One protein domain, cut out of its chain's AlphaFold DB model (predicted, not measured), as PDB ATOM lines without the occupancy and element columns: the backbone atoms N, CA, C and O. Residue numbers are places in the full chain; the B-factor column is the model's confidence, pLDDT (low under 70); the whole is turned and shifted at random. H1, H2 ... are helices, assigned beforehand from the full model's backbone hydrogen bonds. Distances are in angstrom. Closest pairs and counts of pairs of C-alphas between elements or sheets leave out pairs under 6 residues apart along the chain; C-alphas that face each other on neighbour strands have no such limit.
ATOM      1  N   PRO A  49      11.855  17.073  43.737       84.44
ATOM      2  CA  PRO A  49      11.097  18.128  43.074       84.44
ATOM      3  C   PRO A  49      10.961  17.851  41.572       84.44
ATOM      4  O   PRO A  49      11.922  17.460  40.914       84.44
ATOM      5  N   GLU A  50       9.767  18.075  41.027       87.44
ATOM      6  CA  GLU A  50       9.504  17.930  39.594       87.44
ATOM      7  C   GLU A  50      10.207  19.049  38.806       87.44
ATOM      8  O   GLU A  50      10.057  20.235  39.111       87.44
ATOM      9  N   ILE A  51      10.988  18.678  37.791       89.75
ATOM     10  CA  ILE A  51      11.711  19.620  36.933       89.75
ATOM     11  C   ILE A  51      10.807  20.026  35.781       89.75
ATOM     12  O   ILE A  51      10.450  19.193  34.952       89.75
ATOM     13  N   VAL A  52      10.481  21.312  35.675       88.94
ATOM     14  CA  VAL A  52       9.707  21.830  34.544       88.94
ATOM     15  C   VAL A  52      10.641  22.154  33.375       88.94
ATOM     16  O   VAL A  52      11.400  23.119  33.421       88.94
ATOM     17  N   MET A  53      10.565  21.349  32.319       87.75
ATOM     18  CA  MET A  53      11.300  21.483  31.064       87.75
ATOM     19  C   MET A  53      10.362  21.989  29.966       87.75
ATOM     20  O   MET A  53       9.769  21.217  29.208       87.75
ATOM     21  N   THR A  54      10.180  23.307  29.907       87.75
ATOM     22  CA  THR A  54       9.369  23.970  28.881       87.75
ATOM     23  C   THR A  54      10.226  24.896  28.031       87.75
ATOM     24  O   THR A  54      11.096  25.614  28.529       87.75
ATOM     25  N   CYS A  55       9.957  24.895  26.727       91.81
ATOM     26  CA  CYS A  55      10.524  25.864  25.807       91.81
ATOM     27  C   CYS A  55       9.437  26.824  25.342       91.81
ATOM     28  O   CYS A  55       8.433  26.402  24.772       91.81
ATOM     29  N   SER A  56       9.615  28.111  25.623       92.25
ATOM     30  CA  SER A  56       8.766  29.157  25.054       92.25
ATOM     31  C   SER A  56       9.110  29.366  23.580       92.25
ATOM     32  O   SER A  56      10.264  29.182  23.190       92.25
ATOM     33  N   GLU A  57       8.133  29.797  22.781       91.69
ATOM     34  CA  GLU A  57       8.363  30.167  21.380       91.69
ATOM     35  C   GLU A  57       9.529  31.163  21.251       91.69
ATOM     36  O   GLU A  57       9.672  32.091  22.052       91.69
ATOM     37  N   GLY A  58      10.386  30.948  20.249       92.38
ATOM     38  CA  GLY A  58      11.558  31.789  19.984       92.38
ATOM     39  C   GLY A  58      12.806  31.467  20.813       92.38
ATOM     40  O   GLY A  58      13.821  32.140  20.639       92.38
ATOM     41  N   ARG A  59      12.768  30.456  21.691       96.75
ATOM     42  CA  ARG A  59      13.972  29.909  22.335       96.75
ATOM     43  C   ARG A  59      14.466  28.663  21.603       96.75
ATOM     44  O   ARG A  59      13.668  27.855  21.143       96.75
ATOM     45  N   THR A  60      15.781  28.494  21.562       96.88
ATOM     46  CA  THR A  60      16.446  27.307  21.021       96.88
ATOM     47  C   THR A  60      16.546  26.224  22.080       96.88
ATOM     48  O   THR A  60      17.058  26.449  23.182       96.88
ATOM     49  N   ASP A  61      16.074  25.032  21.737       96.31
ATOM     50  CA  ASP A  61      16.121  23.882  22.624       96.31
ATOM     51  C   ASP A  61      17.480  23.190  22.577       96.31
ATOM     52  O   ASP A  61      17.840  22.540  21.597       96.31
ATOM     53  N   LEU A  62      18.214  23.272  23.686       96.81
ATOM     54  CA  LEU A  62      19.543  22.688  23.830       96.81
ATOM     55  C   LEU A  62      19.586  21.186  23.549       96.81
ATOM     56  O   LEU A  62      20.650  20.696  23.167       96.81
ATOM     57  N   ASN A  63      18.478  20.461  23.720       94.69
ATOM     58  CA  ASN A  63      18.415  19.014  23.510       94.69
ATOM     59  C   ASN A  63      18.070  18.606  22.072       94.69
ATOM     60  O   ASN A  63      18.348  17.468  21.701       94.69
ATOM     61  N   HIS A  64      17.550  19.524  21.253       94.00
ATOM     62  CA  HIS A  64      17.119  19.237  19.878       94.00
ATOM     63  C   HIS A  64      17.864  20.035  18.808       94.00
ATOM     64  O   HIS A  64      17.960  19.567  17.679       94.00
ATOM     65  N   ALA A  65      18.427  21.193  19.160       96.81
ATOM     66  CA  ALA A  65      19.110  22.084  18.227       96.81
ATOM     67  C   ALA A  65      20.234  21.384  17.449       96.81
ATOM     68  O   ALA A  65      20.895  20.475  17.962       96.81
ATOM     69  N   ASP A  66      20.508  21.811  16.226       97.62
ATOM     70  CA  ASP A  66      21.686  21.337  15.503       97.62
ATOM     71  C   ASP A  66      22.933  22.185  15.829       97.62
ATOM     72  O   ASP A  66      22.889  23.166  16.577       97.62
ATOM     73  N   VAL A  67      24.098  21.771  15.320       98.31
ATOM     74  CA  VAL A  67      25.361  22.488  15.561       98.31
ATOM     75  C   VAL A  67      25.314  23.933  15.023       98.31
ATOM     76  O   VAL A  67      25.686  24.831  15.781       98.31
ATOM     77  N   PRO A  68      24.862  24.209  13.778       98.19
ATOM     78  CA  PRO A  68      24.715  25.579  13.275       98.19
ATOM     79  C   PRO A  68      23.827  26.478  14.142       98.19
ATOM     80  O   PRO A  68      24.200  27.622  14.422       98.19
ATOM     81  N   GLU A  69      22.683  25.970  14.602       98.06
ATOM     82  CA  GLU A  69      21.774  26.702  15.480       98.06
ATOM     83  C   GLU A  69      22.453  27.036  16.817       98.06
ATOM     84  O   GLU A  69      22.436  28.190  17.255       98.06
ATOM     85  N   LEU A  70      23.140  26.066  17.430       98.38
ATOM     86  CA  LEU A  70      23.873  26.265  18.684       98.38
ATOM     87  C   LEU A  70      25.037  27.255  18.544       98.38
ATOM     88  O   LEU A  70      25.257  28.058  19.450       98.38
ATOM     89  N   VAL A  71      25.765  27.240  17.422       98.19
ATOM     90  CA  VAL A  71      26.819  28.229  17.123       98.19
ATOM     91  C   VAL A  71      26.237  29.639  17.114       98.19
ATOM     92  O   VAL A  71      26.790  30.535  17.754       98.19
ATOM     93  N   SER A  72      25.112  29.820  16.421       97.75
ATOM     94  CA  SER A  72      24.429  31.108  16.303       97.75
ATOM     95  C   SER A  72      23.908  31.599  17.656       97.75
ATOM     96  O   SER A  72      24.204  32.717  18.078       97.75
ATOM     97  N   VAL A  73      23.173  30.746  18.373       97.62
ATOM     98  CA  VAL A  73      22.427  31.144  19.572       97.62
ATOM     99  C   VAL A  73      23.322  31.273  20.798       97.62
ATOM    100  O   VAL A  73      23.140  32.195  21.590       97.62
ATOM    101  N   LEU A  74      24.308  30.384  20.960       97.81
ATOM    102  CA  LEU A  74      25.251  30.458  22.078       97.81
ATOM    103  C   LEU A  74      26.419  31.416  21.788       97.81
ATOM    104  O   LEU A  74      27.161  31.768  22.710       97.81
ATOM    105  N   ALA A  75      26.592  31.842  20.530       97.31
ATOM    106  CA  ALA A  75      27.749  32.599  20.054       97.31
ATOM    107  C   ALA A  75      29.070  31.919  20.462       97.31
ATOM    108  O   ALA A  75      29.942  32.522  21.098       97.31
ATOM    109  N   VAL A  76      29.181  30.629  20.129       97.94
ATOM    110  CA  VAL A  76      30.347  29.774  20.404       97.94
ATOM    111  C   VAL A  76      30.927  29.216  19.107       97.94
ATOM    112  O   VAL A  76      30.247  29.139  18.089       97.94
ATOM    113  N   ALA A  77      32.194  28.802  19.130       98.06
ATOM    114  CA  ALA A  77      32.811  28.156  17.973       98.06
ATOM    115  C   ALA A  77      32.181  26.771  17.694       98.06
ATOM    116  O   ALA A  77      31.774  26.099  18.649       98.06
ATOM    117  N   PRO A  78      32.177  26.284  16.435       98.25
ATOM    118  CA  PRO A  78      31.602  24.981  16.081       98.25
ATOM    119  C   PRO A  78      32.057  23.802  16.963       98.25
ATOM    120  O   PRO A  78      31.189  23.067  17.428       98.25
ATOM    121  N   PRO A  79      33.349  23.666  17.344       98.31
ATOM    122  CA  PRO A  79      33.770  22.577  18.231       98.31
ATOM    123  C   PRO A  79      33.141  22.626  19.632       98.31
ATOM    124  O   PRO A  79      33.011  21.600  20.292       98.31
ATOM    125  N   VAL A  80      32.772  23.817  20.126       98.12
ATOM    126  CA  VAL A  80      32.061  23.960  21.409       98.12
ATOM    127  C   VAL A  80      30.614  23.502  21.244       98.12
ATOM    128  O   VAL A  80      30.121  22.757  22.083       98.12
ATOM    129  N   ALA A  81      29.947  23.890  20.154       98.25
ATOM    130  CA  ALA A  81      28.581  23.465  19.855       98.25
ATOM    131  C   ALA A  81      28.471  21.940  19.649       98.25
ATOM    132  O   ALA A  81      27.544  21.322  20.163       98.25
ATOM    133  N   GLU A  82      29.451  21.302  19.004       97.62
ATOM    134  CA  GLU A  82      29.535  19.834  18.922       97.62
ATOM    135  C   GLU A  82      29.624  19.182  20.309       97.62
ATOM    136  O   GLU A  82      28.952  18.185  20.580       97.62
ATOM    137  N   ARG A  83      30.395  19.775  21.233       96.69
ATOM    138  CA  ARG A  83      30.427  19.315  22.629       96.69
ATOM    139  C   ARG A  83      29.102  19.545  23.345       96.69
ATOM    140  O   ARG A  83      28.751  18.729  24.194       96.69
ATOM    141  N   VAL A  84      28.358  20.601  23.007       96.38
ATOM    142  CA  VAL A  84      26.998  20.791  23.529       96.38
ATOM    143  C   VAL A  84      26.104  19.631  23.085       96.38
ATOM    144  O   VAL A  84      25.445  19.029  23.928       96.38
ATOM    145  N   VAL A  85      26.126  19.254  21.804       95.44
ATOM    146  CA  VAL A  85      25.372  18.090  21.302       95.44
ATOM    147  C   VAL A  85      25.807  16.798  22.000       95.44
ATOM    148  O   VAL A  85      24.960  16.011  22.418       95.44
ATOM    149  N   HIS A  86      27.115  16.594  22.186       93.25
ATOM    150  CA  HIS A  86      27.662  15.388  22.814       93.25
ATOM    151  C   HIS A  86      27.262  15.213  24.289       93.25
ATOM    152  O   HIS A  86      27.118  14.085  24.749       93.25
ATOM    153  N   ASN A  87      27.089  16.310  25.036       91.81
ATOM    154  CA  ASN A  87      26.772  16.269  26.469       91.81
ATOM    155  C   ASN A  87      25.262  16.258  26.779       91.81
ATOM    156  O   ASN A  87      24.881  16.361  27.943       91.81
ATOM    157  N   ARG A  88      24.396  16.106  25.768       92.69
ATOM    158  CA  ARG A  88      22.951  15.916  25.976       92.69
ATOM    159  C   ARG A  88      22.661  14.657  26.818       92.69
ATOM    160  O   ARG A  88      23.382  13.667  26.690       92.69
ATOM    161  N   PRO A  89      21.579  14.646  27.621       91.12
ATOM    162  CA  PRO A  89      20.575  15.706  27.764       91.12
ATOM    163  C   PRO A  89      20.953  16.763  28.814       91.12
ATOM    164  O   PRO A  89      21.635  16.479  29.795       91.12
ATOM    165  N   TYR A  90      20.389  17.955  28.653       91.81
ATOM    166  CA  TYR A  90      20.365  19.024  29.649       91.81
ATOM    167  C   TYR A  90      18.986  19.098  30.309       91.81
ATOM    168  O   TYR A  90      17.969  18.971  29.627       91.81
ATOM    169  N   LEU A  91      18.935  19.342  31.619       90.50
ATOM    170  CA  LEU A  91      17.696  19.625  32.357       90.50
ATOM    171  C   LEU A  91      17.378  21.127  32.341       90.50
ATOM    172  O   LEU A  91      16.221  21.528  32.453       90.50
ATOM    173  N   SER A  92      18.401  21.969  32.202       92.19
ATOM    174  CA  SER A  92      18.287  23.422  32.125       92.19
ATOM    175  C   SER A  92      19.472  24.050  31.390       92.19
ATOM    176  O   SER A  92      20.526  23.440  31.235       92.19
ATOM    177  N   ALA A  93      19.358  25.327  31.023       94.12
ATOM    178  CA  ALA A  93      20.476  26.075  30.443       94.12
ATOM    179  C   ALA A  93      21.706  26.176  31.369       94.12
ATOM    180  O   ALA A  93      22.825  26.318  30.884       94.12
ATOM    181  N   ARG A  94      21.528  26.063  32.696       91.75
ATOM    182  CA  ARG A  94      22.638  26.068  33.669       91.75
ATOM    183  C   ARG A  94      23.544  24.845  33.533       91.75
ATOM    184  O   ARG A  94      24.716  24.900  33.908       91.75
ATOM    185  N   ASP A  95      23.021  23.762  32.968       92.56
ATOM    186  CA  ASP A  95      23.777  22.534  32.748       92.56
ATOM    187  C   ASP A  95      24.843  22.693  31.654       92.56
ATOM    188  O   ASP A  95      25.761  21.889  31.590       92.56
ATOM    189  N   LEU A  96      24.821  23.777  30.866       94.69
ATOM    190  CA  LEU A  96      25.912  24.103  29.938       94.69
ATOM    191  C   LEU A  96      27.253  24.375  30.640       94.69
ATOM    192  O   LEU A  96      28.287  24.350  29.980       94.69
ATOM    193  N   SER A  97      27.256  24.571  31.964       92.56
ATOM    194  CA  SER A  97      28.476  24.639  32.791       92.56
ATOM    195  C   SER A  97      29.388  23.416  32.659       92.56
ATOM    196  O   SER A  97      30.560  23.488  33.017       92.56
ATOM    197  N   VAL A  98      28.867  22.293  32.159       90.88
ATOM    198  CA  VAL A  98      29.623  21.045  32.001       90.88
ATOM    199  C   VAL A  98      30.397  20.986  30.685       90.88
ATOM    200  O   VAL A  98      31.262  20.131  30.502       90.88
ATOM    201  N   VAL A  99      30.076  21.881  29.750       94.00
ATOM    202  CA  VAL A  99      30.628  21.872  28.400       94.00
ATOM    203  C   VAL A  99      31.939  22.643  28.386       94.00
ATOM    204  O   VAL A  99      31.974  23.861  28.564       94.00
ATOM    205  N   GLU A 100      33.034  21.942  28.096       92.06
ATOM    206  CA  GLU A 100      34.342  22.573  27.933       92.06
ATOM    207  C   GLU A 100      34.277  23.697  26.882       92.06
ATOM    208  O   GLU A 100      33.825  23.496  25.751       92.06
ATOM    209  N   GLY A 101      34.736  24.895  27.244       94.19
ATOM    210  CA  GLY A 101      34.625  26.102  26.418       94.19
ATOM    211  C   GLY A 101      33.438  27.010  26.762       94.19
ATOM    212  O   GLY A 101      33.401  28.137  26.272       94.19
ATOM    213  N   ILE A 102      32.521  26.586  27.639       95.62
ATOM    214  CA  ILE A 102      31.481  27.440  28.232       95.62
ATOM    215  C   ILE A 102      31.868  27.741  29.687       95.62
ATOM    216  O   ILE A 102      31.464  27.061  30.623       95.62
ATOM    217  N   GLY A 103      32.704  28.765  29.880       93.25
ATOM    218  CA  GLY A 103      33.091  29.227  31.219       93.25
ATOM    219  C   GLY A 103      31.988  30.038  31.927       93.25
ATOM    220  O   GLY A 103      31.013  30.425  31.282       93.25
ATOM    221  N   PRO A 104      32.164  30.390  33.218       90.62
ATOM    222  CA  PRO A 104      31.156  31.109  34.008       90.62
ATOM    223  C   PRO A 104      30.637  32.388  33.338       90.62
ATOM    224  O   PRO A 104      29.434  32.554  33.190       90.62
ATOM    225  N   GLY A 105      31.526  33.242  32.814       94.94
ATOM    226  CA  GLY A 105      31.106  34.483  32.146       94.94
ATOM    227  C   GLY A 105      30.338  34.264  30.834       94.94
ATOM    228  O   GLY A 105      29.462  35.051  30.486       94.94
ATOM    229  N   GLN A 106      30.635  33.182  30.111       96.56
ATOM    230  CA  GLN A 106      29.887  32.790  28.915       96.56
ATOM    231  C   GLN A 106      28.508  32.237  29.299       96.56
ATOM    232  O   GLN A 106      27.513  32.580  28.663       96.56
ATOM    233  N   LEU A 107      28.444  31.414  30.349       95.56
ATOM    234  CA  LEU A 107      27.197  30.876  30.882       95.56
ATOM    235  C   LEU A 107      26.278  31.989  31.395       95.56
ATOM    236  O   LEU A 107      25.109  32.020  31.024       95.56
ATOM    237  N   ASP A 108      26.807  32.934  32.175       95.56
ATOM    238  CA  ASP A 108      26.054  34.086  32.678       95.56
ATOM    239  C   ASP A 108      25.451  34.899  31.529       95.56
ATOM    240  O   ASP A 108      24.287  35.293  31.596       95.56
ATOM    241  N   ARG A 109      26.202  35.082  30.431       97.56
ATOM    242  CA  ARG A 109      25.691  35.726  29.215       97.56
ATOM    243  C   ARG A 109      24.544  34.932  28.587       97.56
ATOM    244  O   ARG A 109      23.500  35.513  28.311       97.56
ATOM    245  N   ILE A 110      24.706  33.620  28.399       96.81
ATOM    246  CA  ILE A 110      23.663  32.743  27.834       96.81
ATOM    247  C   ILE A 110      22.381  32.802  28.682       96.81
ATOM    248  O   ILE A 110      21.279  32.924  28.141       96.81
ATOM    249  N   LEU A 111      22.518  32.753  30.010       95.56
ATOM    250  CA  LEU A 111      21.393  32.839  30.942       95.56
ATOM    251  C   LEU A 111      20.724  34.220  30.908       95.56
ATOM    252  O   LEU A 111      19.497  34.290  30.932       95.56
ATOM    253  N   ALA A 112      21.508  35.299  30.820       97.00
ATOM    254  CA  ALA A 112      21.000  36.668  30.735       97.00
ATOM    255  C   ALA A 112      20.262  36.944  29.416       97.00
ATOM    256  O   ALA A 112      19.262  37.656  29.410       97.00
ATOM    257  N   GLU A 113      20.728  36.368  28.306       96.81
ATOM    258  CA  GLU A 113      20.062  36.486  27.007       96.81
ATOM    259  C   GLU A 113      18.733  35.717  26.961       96.81
ATOM    260  O   GLU A 113      17.833  36.099  26.215       96.81
ATOM    261  N   GLY A 114      18.594  34.634  27.737       96.12
ATOM    262  CA  GLY A 114      17.343  33.877  27.846       96.12
ATOM    263  C   GLY A 114      16.859  33.259  26.527       96.12
ATOM    264  O   GLY A 114      15.669  32.973  26.389       96.12
ATOM    265  N   LYS A 115      17.766  33.074  25.557       96.81
ATOM    266  CA  LYS A 115      17.481  32.553  24.207       96.81
ATOM    267  C   LYS A 115      17.441  31.035  24.122       96.81
ATOM    268  O   LYS A 115      17.079  30.499  23.084       96.81
ATOM    269  N   VAL A 116      17.828  30.341  25.187       97.06
ATOM    270  CA  VAL A 116      17.877  28.880  25.211       97.06
ATOM    271  C   VAL A 116      16.937  28.306  26.253       97.06
ATOM    272  O   VAL A 116      16.634  28.922  27.275       97.06
ATOM    273  N   CYS A 117      16.471  27.104  25.974       95.31
ATOM    274  CA  CYS A 117      15.618  26.294  26.824       95.31
ATOM    275  C   CYS A 117      16.118  24.841  26.762       95.31
ATOM    276  O   CYS A 117      17.041  24.527  26.014       95.31
ATOM    277  N   ALA A 118      15.510  23.950  27.534       92.38
ATOM    278  CA  ALA A 118      15.723  22.518  27.385       92.38
ATOM    279  C   ALA A 118      14.362  21.821  27.445       92.38
ATOM    280  O   ALA A 118      13.604  22.059  28.389       92.38
ATOM    281  N   THR A 119      14.049  20.974  26.464       89.00
ATOM    282  CA  THR A 119      12.935  20.013  26.554       89.00
ATOM    283  C   THR A 119      13.461  18.582  26.471       89.00
ATOM    284  O   THR A 119      14.573  18.371  25.985       89.00
ATOM    285  N   PRO A 120      12.761  17.574  27.010       81.12
ATOM    286  CA  PRO A 120      13.224  16.193  26.933       81.12
ATOM    287  C   PRO A 120      13.330  15.742  25.471       81.12
ATOM    288  O   PRO A 120      12.425  16.060  24.704       81.12
ATOM    289  N   PRO A 121      14.359  14.967  25.086       74.69
ATOM    290  CA  PRO A 121      14.597  14.518  23.705       74.69
ATOM    291  C   PRO A 121      13.567  13.490  23.165       74.69
ATOM    292  O   PRO A 121      13.888  12.667  22.314       74.69
ATOM    293  N   GLY A 122      12.333  13.494  23.677       74.94
ATOM    294  CA  GLY A 122      11.324  12.447  23.516       74.94
ATOM    295  C   GLY A 122      11.124  11.717  24.839       74.94
ATOM    296  O   GLY A 122      10.479  12.243  25.745       74.94
ATOM    297  N   THR A 123      11.713  10.530  24.977       69.25
ATOM    298  CA  THR A 123      11.856   9.869  26.278       69.25
ATOM    299  C   THR A 123      13.034  10.496  27.027       69.25
ATOM    300  O   THR A 123      14.124  10.619  26.459       69.25
ATOM    301  N   PRO A 124      12.872  10.922  28.296       68.75
ATOM    302  CA  PRO A 124      14.023  11.267  29.111       68.75
ATOM    303  C   PRO A 124      14.949  10.045  29.101       68.75
ATOM    304  O   PRO A 124      14.478   8.928  29.337       68.75
ATOM    305  N   PRO A 125      16.235  10.188  28.756       62.62
ATOM    306  CA  PRO A 125      17.085   9.021  28.645       62.62
ATOM    307  C   PRO A 125      17.167   8.354  30.022       62.62
ATOM    308  O   PRO A 125      17.274   9.056  31.038       62.62
ATOM    309  N   PRO A 126      17.085   7.015  30.096       63.38
ATOM    310  CA  PRO A 126      17.434   6.332  31.326       63.38
ATOM    311  C   PRO A 126      18.866   6.750  31.665       63.38
ATOM    312  O   PRO A 126      19.752   6.693  30.809       63.38
ATOM    313  N   SER A 127      19.097   7.227  32.890       62.09
ATOM    314  CA  SER A 127      20.468   7.462  33.339       62.09
ATOM    315  C   SER A 127      21.213   6.140  33.168       62.09
ATOM    316  O   SER A 127      20.800   5.130  33.735       62.09
ATOM    317  N   SER A 128      22.299   6.111  32.394       67.62
ATOM    318  CA  SER A 128      23.175   4.929  32.315       67.62
ATOM    319  C   SER A 128      23.765   4.561  33.685       67.62
ATOM    320  O   SER A 128      24.306   3.476  33.870       67.62
ATOM    321  N   GLU A 129      23.631   5.467  34.651       78.31
ATOM    322  CA  GLU A 129      24.130   5.398  36.015       78.31
ATOM    323  C   GLU A 129      22.969   5.367  37.029       78.31
ATOM    324  O   GLU A 129      23.115   5.850  38.155       78.31
ATOM    325  N   HIS A 130      21.793   4.851  36.648       79.44
ATOM    326  CA  HIS A 130      20.648   4.749  37.554       79.44
ATOM    327  C   HIS A 130      20.941   3.839  38.755       79.44
ATOM    328  O   HIS A 130      21.712   2.878  38.685       79.44
ATOM    329  N   CYS A 131      20.327   4.159  39.891       82.50
ATOM    330  CA  CYS A 131      20.506   3.427  41.141       82.50
ATOM    331  C   CYS A 131      19.782   2.071  41.134       82.50
ATOM    332  O   CYS A 131      18.755   1.920  41.781       82.50
ATOM    333  N   ALA A 132      20.303   1.091  40.392       72.50
ATOM    334  CA  ALA A 132      19.838  -0.301  40.463       72.50
ATOM    335  C   ALA A 132      20.550  -1.107  41.566       72.50
ATOM    336  O   ALA A 132      19.997  -2.065  42.101       72.50
ATOM    337  N   ALA A 133      21.787  -0.727  41.906       65.75
ATOM    338  CA  ALA A 133      22.639  -1.452  42.845       65.75
ATOM    339  C   ALA A 133      22.615  -0.826  44.248       65.75
ATOM    340  O   ALA A 133      22.641   0.395  44.403       65.75
ATOM    341  N   SER A 134      22.600  -1.676  45.274       69.12
ATOM    342  CA  SER A 134      22.497  -1.287  46.685       69.12
ATOM    343  C   SER A 134      23.780  -0.714  47.297       69.12
ATOM    344  O   SER A 134      23.742  -0.200  48.414       69.12
ATOM    345  N   ASP A 135      24.916  -0.815  46.610       83.31
ATOM    346  CA  ASP A 135      26.232  -0.409  47.108       83.31
ATOM    347  C   ASP A 135      26.619   1.030  46.728       83.31
ATOM    348  O   ASP A 135      27.600   1.571  47.251       83.31
ATOM    349  N   LYS A 136      25.840   1.670  45.850       90.69
ATOM    350  CA  LYS A 136      26.070   3.040  45.384       90.69
ATOM    351  C   LYS A 136      25.200   4.051  46.121       90.69
ATOM    352  O   LYS A 136      24.064   3.781  46.496       90.69
ATOM    353  N   VAL A 137      25.742   5.254  46.304       92.44
ATOM    354  CA  VAL A 137      25.014   6.379  46.906       92.44
ATOM    355  C   VAL A 137      24.258   7.138  45.819       92.44
ATOM    356  O   VAL A 137      24.874   7.642  44.881       92.44
ATOM    357  N   ASP A 138      22.938   7.257  45.958       92.56
ATOM    358  CA  ASP A 138      22.124   8.081  45.062       92.56
ATOM    359  C   ASP A 138      22.368   9.572  45.320       92.56
ATOM    360  O   ASP A 138      21.915  10.127  46.325       92.56
ATOM    361  N   LEU A 139      23.059  10.253  44.405       93.69
ATOM    362  CA  LEU A 139      23.398  11.664  44.603       93.69
ATOM    363  C   LEU A 139      22.214  12.606  44.461       93.69
ATOM    364  O   LEU A 139      22.386  13.776  44.795       93.69
ATOM    365  N   GLN A 140      21.046  12.144  44.014       91.44
ATOM    366  CA  GLN A 140      19.847  12.981  43.904       91.44
ATOM    367  C   GLN A 140      19.061  13.011  45.211       91.44
ATOM    368  O   GLN A 140      18.505  14.047  45.570       91.44
ATOM    369  N   SER A 141      19.053  11.902  45.954       89.88
ATOM    370  CA  SER A 141      18.245  11.749  47.167       89.88
ATOM    371  C   SER A 141      19.054  11.686  48.467       89.88
ATOM    372  O   SER A 141      18.495  11.947  49.532       89.88
ATOM    373  N   ALA A 142      20.364  11.406  48.417       92.62
ATOM    374  CA  ALA A 142      21.197  11.293  49.616       92.62
ATOM    375  C   ALA A 142      21.179  12.573  50.470       92.62
ATOM    376  O   ALA A 142      21.231  13.691  49.947       92.62
ATOM    377  N   SER A 143      21.149  12.427  51.793       94.25
ATOM    378  CA  SER A 143      21.276  13.562  52.713       94.25
ATOM    379  C   SER A 143      22.717  14.096  52.755       94.25
ATOM    380  O   SER A 143      23.658  13.394  52.381       94.25
ATOM    381  N   VAL A 144      22.920  15.322  53.258       96.12
ATOM    382  CA  VAL A 144      24.276  15.867  53.494       96.12
ATOM    383  C   VAL A 144      25.102  14.911  54.363       96.12
ATOM    384  O   VAL A 144      26.265  14.650  54.058       96.12
ATOM    385  N   ASP A 145      24.505  14.344  55.415       95.69
ATOM    386  CA  ASP A 145      25.198  13.428  56.323       95.69
ATOM    387  C   ASP A 145      25.548  12.091  55.652       95.69
ATOM    388  O   ASP A 145      26.636  11.562  55.886       95.69
ATOM    389  N   ASP A 146      24.695  11.570  54.764       94.25
ATOM    390  CA  ASP A 146      25.015  10.375  53.975       94.25
ATOM    391  C   ASP A 146      26.155  10.633  52.991       94.25
ATOM    392  O   ASP A 146      27.064   9.814  52.880       94.25
ATOM    393  N   LEU A 147      26.174  11.791  52.332       95.69
ATOM    394  CA  LEU A 147      27.267  12.184  51.441       95.69
ATOM    395  C   LEU A 147      28.598  12.333  52.203       95.69
ATOM    396  O   LEU A 147      29.643  11.873  51.734       95.69
ATOM    397  N   VAL A 148      28.576  12.922  53.402       96.06
ATOM    398  CA  VAL A 148      29.762  13.027  54.269       96.06
ATOM    399  C   VAL A 148      30.230  11.644  54.719       96.06
ATOM    400  O   VAL A 148      31.409  11.318  54.595       96.06
ATOM    401  N   ARG A 149      29.316  10.808  55.218       96.06
ATOM    402  CA  ARG A 149      29.630   9.499  55.799       96.06
ATOM    403  C   ARG A 149      30.046   8.476  54.747       96.06
ATOM    404  O   ARG A 149      31.089   7.840  54.882       96.06
ATOM    405  N   LEU A 150      29.227   8.298  53.713       93.62
ATOM    406  CA  LEU A 150      29.385   7.236  52.724       93.62
ATOM    407  C   LEU A 150      30.419   7.629  51.673       93.62
ATOM    408  O   LEU A 150      31.340   6.858  51.407       93.62
ATOM    409  N   LEU A 151      30.351   8.847  51.133       94.38
ATOM    410  CA  LEU A 151      31.293   9.298  50.102       94.38
ATOM    411  C   LEU A 151      32.544   9.959  50.677       94.38
ATOM    412  O   LEU A 151      33.455  10.259  49.915       94.38
ATOM    413  N   LYS A 152      32.651  10.125  52.003       95.38
ATOM    414  CA  LYS A 152      33.795  10.776  52.673       95.38
ATOM    415  C   LYS A 152      34.009  12.220  52.200       95.38
ATOM    416  O   LYS A 152      35.146  12.668  52.070       95.38
ATOM    417  N   LEU A 153      32.932  12.931  51.860       94.94
ATOM    418  CA  LEU A 153      33.003  14.332  51.443       94.94
ATOM    419  C   LEU A 153      33.135  15.263  52.652       94.94
ATOM    420  O   LEU A 153      32.557  15.018  53.707       94.94
ATOM    421  N   ALA A 154      33.861  16.370  52.486       96.12
ATOM    422  CA  ALA A 154      33.795  17.461  53.451       96.12
ATOM    423  C   ALA A 154      32.370  18.037  53.465       96.12
ATOM    424  O   ALA A 154      31.781  18.229  52.399       96.12
ATOM    425  N   ARG A 155      31.835  18.349  54.654       96.94
ATOM    426  CA  ARG A 155      30.459  18.851  54.818       96.94
ATOM    427  C   ARG A 155      30.113  20.023  53.879       96.94
ATOM    428  O   ARG A 155      29.119  19.885  53.175       96.94
ATOM    429  N   PRO A 156      30.952  21.069  53.719       97.12
ATOM    430  CA  PRO A 156      30.654  22.147  52.772       97.12
ATOM    431  C   PRO A 156      30.551  21.690  51.307       97.12
ATOM    432  O   PRO A 156      29.814  22.274  50.524       97.12
ATOM    433  N   THR A 157      31.302  20.659  50.903       96.12
ATOM    434  CA  THR A 157      31.209  20.092  49.546       96.12
ATOM    435  C   THR A 157      29.939  19.260  49.384       96.12
ATOM    436  O   THR A 157      29.319  19.315  48.328       96.12
ATOM    437  N   ALA A 158      29.535  18.516  50.417       96.31
ATOM    438  CA  ALA A 158      28.275  17.778  50.421       96.31
ATOM    439  C   ALA A 158      27.059  18.717  50.359       96.31
ATOM    440  O   ALA A 158      26.148  18.459  49.582       96.31
ATOM    441  N   GLU A 159      27.072  19.828  51.102       96.44
ATOM    442  CA  GLU A 159      26.045  20.881  51.028       96.44
ATOM    443  C   GLU A 159      25.952  21.456  49.611       96.44
ATOM    444  O   GLU A 159      24.890  21.397  49.002       96.44
ATOM    445  N   ARG A 160      27.084  21.862  49.016       95.31
ATOM    446  CA  ARG A 160      27.107  22.338  47.621       95.31
ATOM    447  C   ARG A 160      26.614  21.298  46.618       95.31
ATOM    448  O   ARG A 160      26.005  21.667  45.622       95.31
ATOM    449  N   LEU A 161      26.887  20.012  46.847       94.75
ATOM    450  CA  LEU A 161      26.401  18.936  45.983       94.75
ATOM    451  C   LEU A 161      24.874  18.798  46.072       94.75
ATOM    452  O   LEU A 161      24.234  18.595  45.046       94.75
ATOM    453  N   VAL A 162      24.297  18.932  47.271       93.94
ATOM    454  CA  VAL A 162      22.839  18.956  47.479       93.94
ATOM    455  C   VAL A 162      22.220  20.197  46.833       93.94
ATOM    456  O   VAL A 162      21.242  20.063  46.104       93.94
ATOM    457  N   ASP A 163      22.822  21.371  47.029       92.50
ATOM    458  CA  ASP A 163      22.353  22.644  46.462       92.50
ATOM    459  C   ASP A 163      22.419  22.666  44.928       92.50
ATOM    460  O   ASP A 163      21.618  23.325  44.267       92.50
ATOM    461  N   ALA A 164      23.380  21.944  44.350       91.38
ATOM    462  CA  ALA A 164      23.575  21.858  42.910       91.38
ATOM    463  C   ALA A 164      22.611  20.891  42.204       91.38
ATOM    464  O   ALA A 164      22.613  20.855  40.968       91.38
ATOM    465  N   ARG A 165      21.800  20.119  42.938       92.62
ATOM    466  CA  ARG A 165      20.763  19.256  42.353       92.62
ATOM    467  C   ARG A 165      19.743  20.094  41.573       92.62
ATOM    468  O   ARG A 165      19.466  21.230  41.956       92.62
ATOM    469  N   PRO A 166      19.135  19.549  40.508       91.88
ATOM    470  CA  PRO A 166      19.250  18.173  40.007       91.88
ATOM    471  C   PRO A 166      20.345  17.963  38.953       91.88
ATOM    472  O   PRO A 166      20.565  18.828  38.110       91.88
ATOM    473  N   PHE A 167      20.973  16.784  38.926       89.50
ATOM    474  CA  PHE A 167      21.940  16.405  37.879       89.50
ATOM    475  C   PHE A 167      21.290  15.579  36.759       89.50
ATOM    476  O   PHE A 167      20.487  14.697  37.047       89.50
ATOM    477  N   ALA A 168      21.645  15.814  35.491       87.25
ATOM    478  CA  ALA A 168      21.156  14.978  34.387       87.25
ATOM    479  C   ALA A 168      21.912  13.638  34.304       87.25
ATOM    480  O   ALA A 168      21.314  12.588  34.092       87.25
ATOM    481  N   THR A 169      23.231  13.679  34.514       88.81
ATOM    482  CA  THR A 169      24.150  12.522  34.549       88.81
ATOM    483  C   THR A 169      25.262  12.785  35.571       88.81
ATOM    484  O   THR A 169      25.439  13.937  35.980       88.81
ATOM    485  N   LEU A 170      26.050  11.784  35.996       90.19
ATOM    486  CA  LEU A 170      27.127  12.023  36.974       90.19
ATOM    487  C   LEU A 170      28.211  12.949  36.407       90.19
ATOM    488  O   LEU A 170      28.868  13.671  37.155       90.19
ATOM    489  N   ARG A 171      28.339  13.016  35.076       86.00
ATOM    490  CA  ARG A 171      29.220  13.968  34.377       86.00
ATOM    491  C   ARG A 171      28.815  15.425  34.582       86.00
ATOM    492  O   ARG A 171      29.647  16.307  34.401       86.00
ATOM    493  N   HIS A 172      27.573  15.682  34.996       88.69
ATOM    494  CA  HIS A 172      27.113  17.029  35.314       88.69
ATOM    495  C   HIS A 172      27.608  17.551  36.669       88.69
ATOM    496  O   HIS A 172      27.344  18.703  37.014       88.69
ATOM    497  N   ILE A 173      28.336  16.735  37.434       89.81
ATOM    498  CA  ILE A 173      28.980  17.135  38.686       89.81
ATOM    499  C   ILE A 173      30.367  17.681  38.349       89.81
ATOM    500  O   ILE A 173      31.380  17.000  38.480       89.81
ATOM    501  N   THR A 174      30.419  18.917  37.869       85.88
ATOM    502  CA  THR A 174      31.685  19.556  37.500       85.88
ATOM    503  C   THR A 174      32.240  20.422  38.630       85.88
ATOM    504  O   THR A 174      31.476  20.854  39.502       85.88
ATOM    505  N   PRO A 175      33.559  20.702  38.643       85.50
ATOM    506  CA  PRO A 175      34.156  21.627  39.605       85.50
ATOM    507  C   PRO A 175      33.479  23.006  39.623       85.50
ATOM    508  O   PRO A 175      33.397  23.637  40.676       85.50
ATOM    509  N   GLU A 176      32.988  23.463  38.470       83.81
ATOM    510  CA  GLU A 176      32.298  24.739  38.285       83.81
ATOM    511  C   GLU A 176      30.924  24.737  38.957       83.81
ATOM    512  O   GLU A 176      30.526  25.734  39.559       83.81
ATOM    513  N   ARG A 177      30.207  23.611  38.886       85.62
ATOM    514  CA  ARG A 177      28.882  23.457  39.493       85.62
ATOM    515  C   ARG A 177      28.963  23.128  40.983       85.62
ATOM    516  O   ARG A 177      28.130  23.581  41.763       85.62
ATOM    517  N   VAL A 178      29.966  22.349  41.385       91.00
ATOM    518  CA  VAL A 178      30.168  21.885  42.761       91.00
ATOM    519  C   VAL A 178      31.617  22.117  43.165       91.00
ATOM    520  O   VAL A 178      32.472  21.229  43.098       91.00
ATOM    521  N   ALA A 179      31.894  23.332  43.640       89.62
ATOM    522  CA  ALA A 179      33.231  23.702  44.084       89.62
ATOM    523  C   ALA A 179      33.782  22.685  45.105       89.62
ATOM    524  O   ALA A 179      33.093  22.270  46.042       89.62
ATOM    525  N   GLY A 180      35.041  22.282  44.938       88.69
ATOM    526  CA  GLY A 180      35.685  21.261  45.776       88.69
ATOM    527  C   GLY A 180      35.553  19.820  45.267       88.69
ATOM    528  O   GLY A 180      36.139  18.926  45.875       88.69
ATOM    529  N   VAL A 181      34.861  19.585  44.148       90.25
ATOM    530  CA  VAL A 181      34.907  18.317  43.403       90.25
ATOM    531  C   VAL A 181      35.874  18.469  42.226       90.25
ATOM    532  O   VAL A 181      35.479  18.785  41.114       90.25
ATOM    533  N   GLY A 182      37.177  18.307  42.476       87.94
ATOM    534  CA  GLY A 182      38.183  18.304  41.402       87.94
ATOM    535  C   GLY A 182      38.121  17.032  40.545       87.94
ATOM    536  O   GLY A 182      37.559  16.031  40.981       87.94
ATOM    537  N   LYS A 183      38.763  17.028  39.366       83.06
ATOM    538  CA  LYS A 183      38.739  15.900  38.405       83.06
ATOM    539  C   LYS A 183      39.009  14.528  39.044       83.06
ATOM    540  O   LYS A 183      38.213  13.617  38.882       83.06
ATOM    541  N   GLY A 184      40.072  14.396  39.843       86.81
ATOM    542  CA  GLY A 184      40.382  13.118  40.506       86.81
ATOM    543  C   GLY A 184      39.341  12.690  41.550       86.81
ATOM    544  O   GLY A 184      39.133  11.503  41.769       86.81
ATOM    545  N   ARG A 185      38.652  13.650  42.177       89.88
ATOM    546  CA  ARG A 185      37.569  13.371  43.128       89.88
ATOM    547  C   ARG A 185      36.263  13.022  42.416       89.88
ATOM    548  O   ARG A 185      35.485  12.240  42.952       89.88
ATOM    549  N   LEU A 186      36.036  13.591  41.234       88.75
ATOM    550  CA  LEU A 186      34.895  13.274  40.387       88.75
ATOM    551  C   LEU A 186      34.916  11.802  39.966       88.75
ATOM    552  O   LEU A 186      33.905  11.131  40.123       88.75
ATOM    553  N   ASP A 187      36.065  11.275  39.536       89.94
ATOM    554  CA  ASP A 187      36.182   9.862  39.147       89.94
ATOM    555  C   ASP A 187      35.854   8.911  40.320       89.94
ATOM    556  O   ASP A 187      35.135   7.924  40.154       89.94
ATOM    557  N   GLU A 188      36.306   9.241  41.537       89.62
ATOM    558  CA  GLU A 188      35.955   8.488  42.752       89.62
ATOM    559  C   GLU A 188      34.455   8.580  43.074       89.62
ATOM    560  O   GLU A 188      33.839   7.580  43.450       89.62
ATOM    561  N   LEU A 189      33.858   9.767  42.923       91.69
ATOM    562  CA  LEU A 189      32.422   9.957  43.112       91.69
ATOM    563  C   LEU A 189      31.628   9.138  42.101       91.69
ATOM    564  O   LEU A 189      30.729   8.413  42.519       91.69
ATOM    565  N   ILE A 190      31.983   9.188  40.816       91.25
ATOM    566  CA  ILE A 190      31.321   8.426  39.751       91.25
ATOM    567  C   ILE A 190      31.347   6.924  40.068       91.25
ATOM    568  O   ILE A 190      30.321   6.252  39.977       91.25
ATOM    569  N   GLY A 191      32.488   6.395  40.517       91.38
ATOM    570  CA  GLY A 191      32.621   4.972  40.847       91.38
ATOM    571  C   GLY A 191      31.750   4.504  42.022       91.38
ATOM    572  O   GLY A 191      31.354   3.341  42.061       91.38
ATOM    573  N   ARG A 192      31.430   5.396  42.968       93.62
ATOM    574  CA  ARG A 192      30.730   5.070  44.230       93.62
ATOM    575  C   ARG A 192      29.287   5.567  44.285       93.62
ATOM    576  O   ARG A 192      28.624   5.425  45.313       93.62
ATOM    577  N   SER A 193      28.819   6.168  43.200       94.12
ATOM    578  CA  SER A 193      27.546   6.868  43.170       94.12
ATOM    579  C   SER A 193      26.692   6.448  41.986       94.12
ATOM    580  O   SER A 193      27.166   5.858  41.016       94.12
ATOM    581  N   CYS A 194      25.411   6.757  42.093       92.56
ATOM    582  CA  CYS A 194      24.410   6.588  41.055       92.56
ATOM    583  C   CYS A 194      23.468   7.802  41.073       92.56
ATOM    584  O   CYS A 194      23.567   8.661  41.957       92.56
ATOM    585  N   LEU A 195      22.574   7.899  40.090       90.81
ATOM    586  CA  LEU A 195      21.562   8.952  40.019       90.81
ATOM    587  C   LEU A 195      20.187   8.360  39.755       90.81
ATOM    588  O   LEU A 195      19.945   7.834  38.670       90.81
ATOM    589  N   THR A 196      19.259   8.524  40.694       89.38
ATOM    590  CA  THR A 196      17.835   8.337  40.394       89.38
ATOM    591  C   THR A 196      17.376   9.438  39.438       89.38
ATOM    592  O   THR A 196      17.490  10.616  39.781       89.38
ATOM    593  N   PRO A 197      16.858   9.121  38.240       88.50
ATOM    594  CA  PRO A 197      16.356  10.159  37.354       88.50
ATOM    595  C   PRO A 197      15.230  10.961  38.019       88.50
ATOM    596  O   PRO A 197      14.312  10.410  38.626       88.50
ATOM    597  N   MET A 198      15.324  12.284  37.926       88.12
ATOM    598  CA  MET A 198      14.364  13.191  38.554       88.12
ATOM    599  C   MET A 198      13.021  13.154  37.821       88.12
ATOM    600  O   MET A 198      13.009  12.965  36.605       88.12
ATOM    601  N   PRO A 199      11.891  13.397  38.505       91.62
ATOM    602  CA  PRO A 199      10.626  13.614  37.817       91.62
ATOM    603  C   PRO A 199      10.726  14.829  36.883       91.62
ATOM    604  O   PRO A 199      11.248  15.875  37.277       91.62
ATOM    605  N   VAL A 200      10.228  14.700  35.655       91.38
ATOM    606  CA  VAL A 200      10.284  15.751  34.628       91.38
ATOM    607  C   VAL A 200       8.873  16.098  34.177       91.38
ATOM    608  O   VAL A 200       8.087  15.214  33.858       91.38
ATOM    609  N   ARG A 201       8.566  17.388  34.067       91.81
ATOM    610  CA  ARG A 201       7.329  17.915  33.489       91.81
ATOM    611  C   ARG A 201       7.629  18.746  32.265       91.81
ATOM    612  O   ARG A 201       8.359  19.724  32.351       91.81
ATOM    613  N   THR A 202       7.018  18.421  31.142       90.56
ATOM    614  CA  THR A 202       7.034  19.268  29.946       90.56
ATOM    615  C   THR A 202       5.748  20.080  29.852       90.56
ATOM    616  O   THR A 202       4.876  20.021  30.726       90.56
TER     617      THR A 202
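This is residues 49 to 202 of the 845 residues of an uncharacterized protein of Micromonospora sp. WMMC415 (UniProt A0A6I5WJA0). With little regular structure, two small lobes of short helices, H1 to H4 and H5 to H7, follow each other along the longest axis, joined by a long unnamed stretch. The 154 printed residues include seven named helices, no named strand; all helix, under half in named elements. It is compact: radius of gyration of the C-alphas 15.7 A, spans 45 by 30 by 23 A.

H4 is residues 104 to 113, 14.2 A from first to last C-alpha; H7, 183 to 192, 14.7 A, ends at C-alpha (30.730, 5.070, 44.230). H1, 67 to 74, begins at C-alpha (25.361, 22.488, 15.561). H2 is 78 to 86, H3 93 to 98, H5 144 to 151, H6 155 to 163.

H3 and H4 touch as a helical hairpin at a shallow tilt of 17 degrees; closest C-alphas Ser 97 and Leu 107, 6.6 A. H1 and H2 touch, closest C-alphas Val 67 and Ala 81, 5.5 A. H5 and H6 touch, closest C-alphas Val 144 and Ala 158, 5.4 A. H7 touches no helix. Every O i to N i+4 pair is within hydrogen-bond range in H1, H2, H4, H5 and H6; 5 of 6 in H7, 0 of 2 in H3, where 3 of 3 i+3 pairs are.

The printed part has no cut. Links H4 to H5 and H6 to H7 are long. pLDDT is under 70 at residues 123 to 128 and 133 to 134.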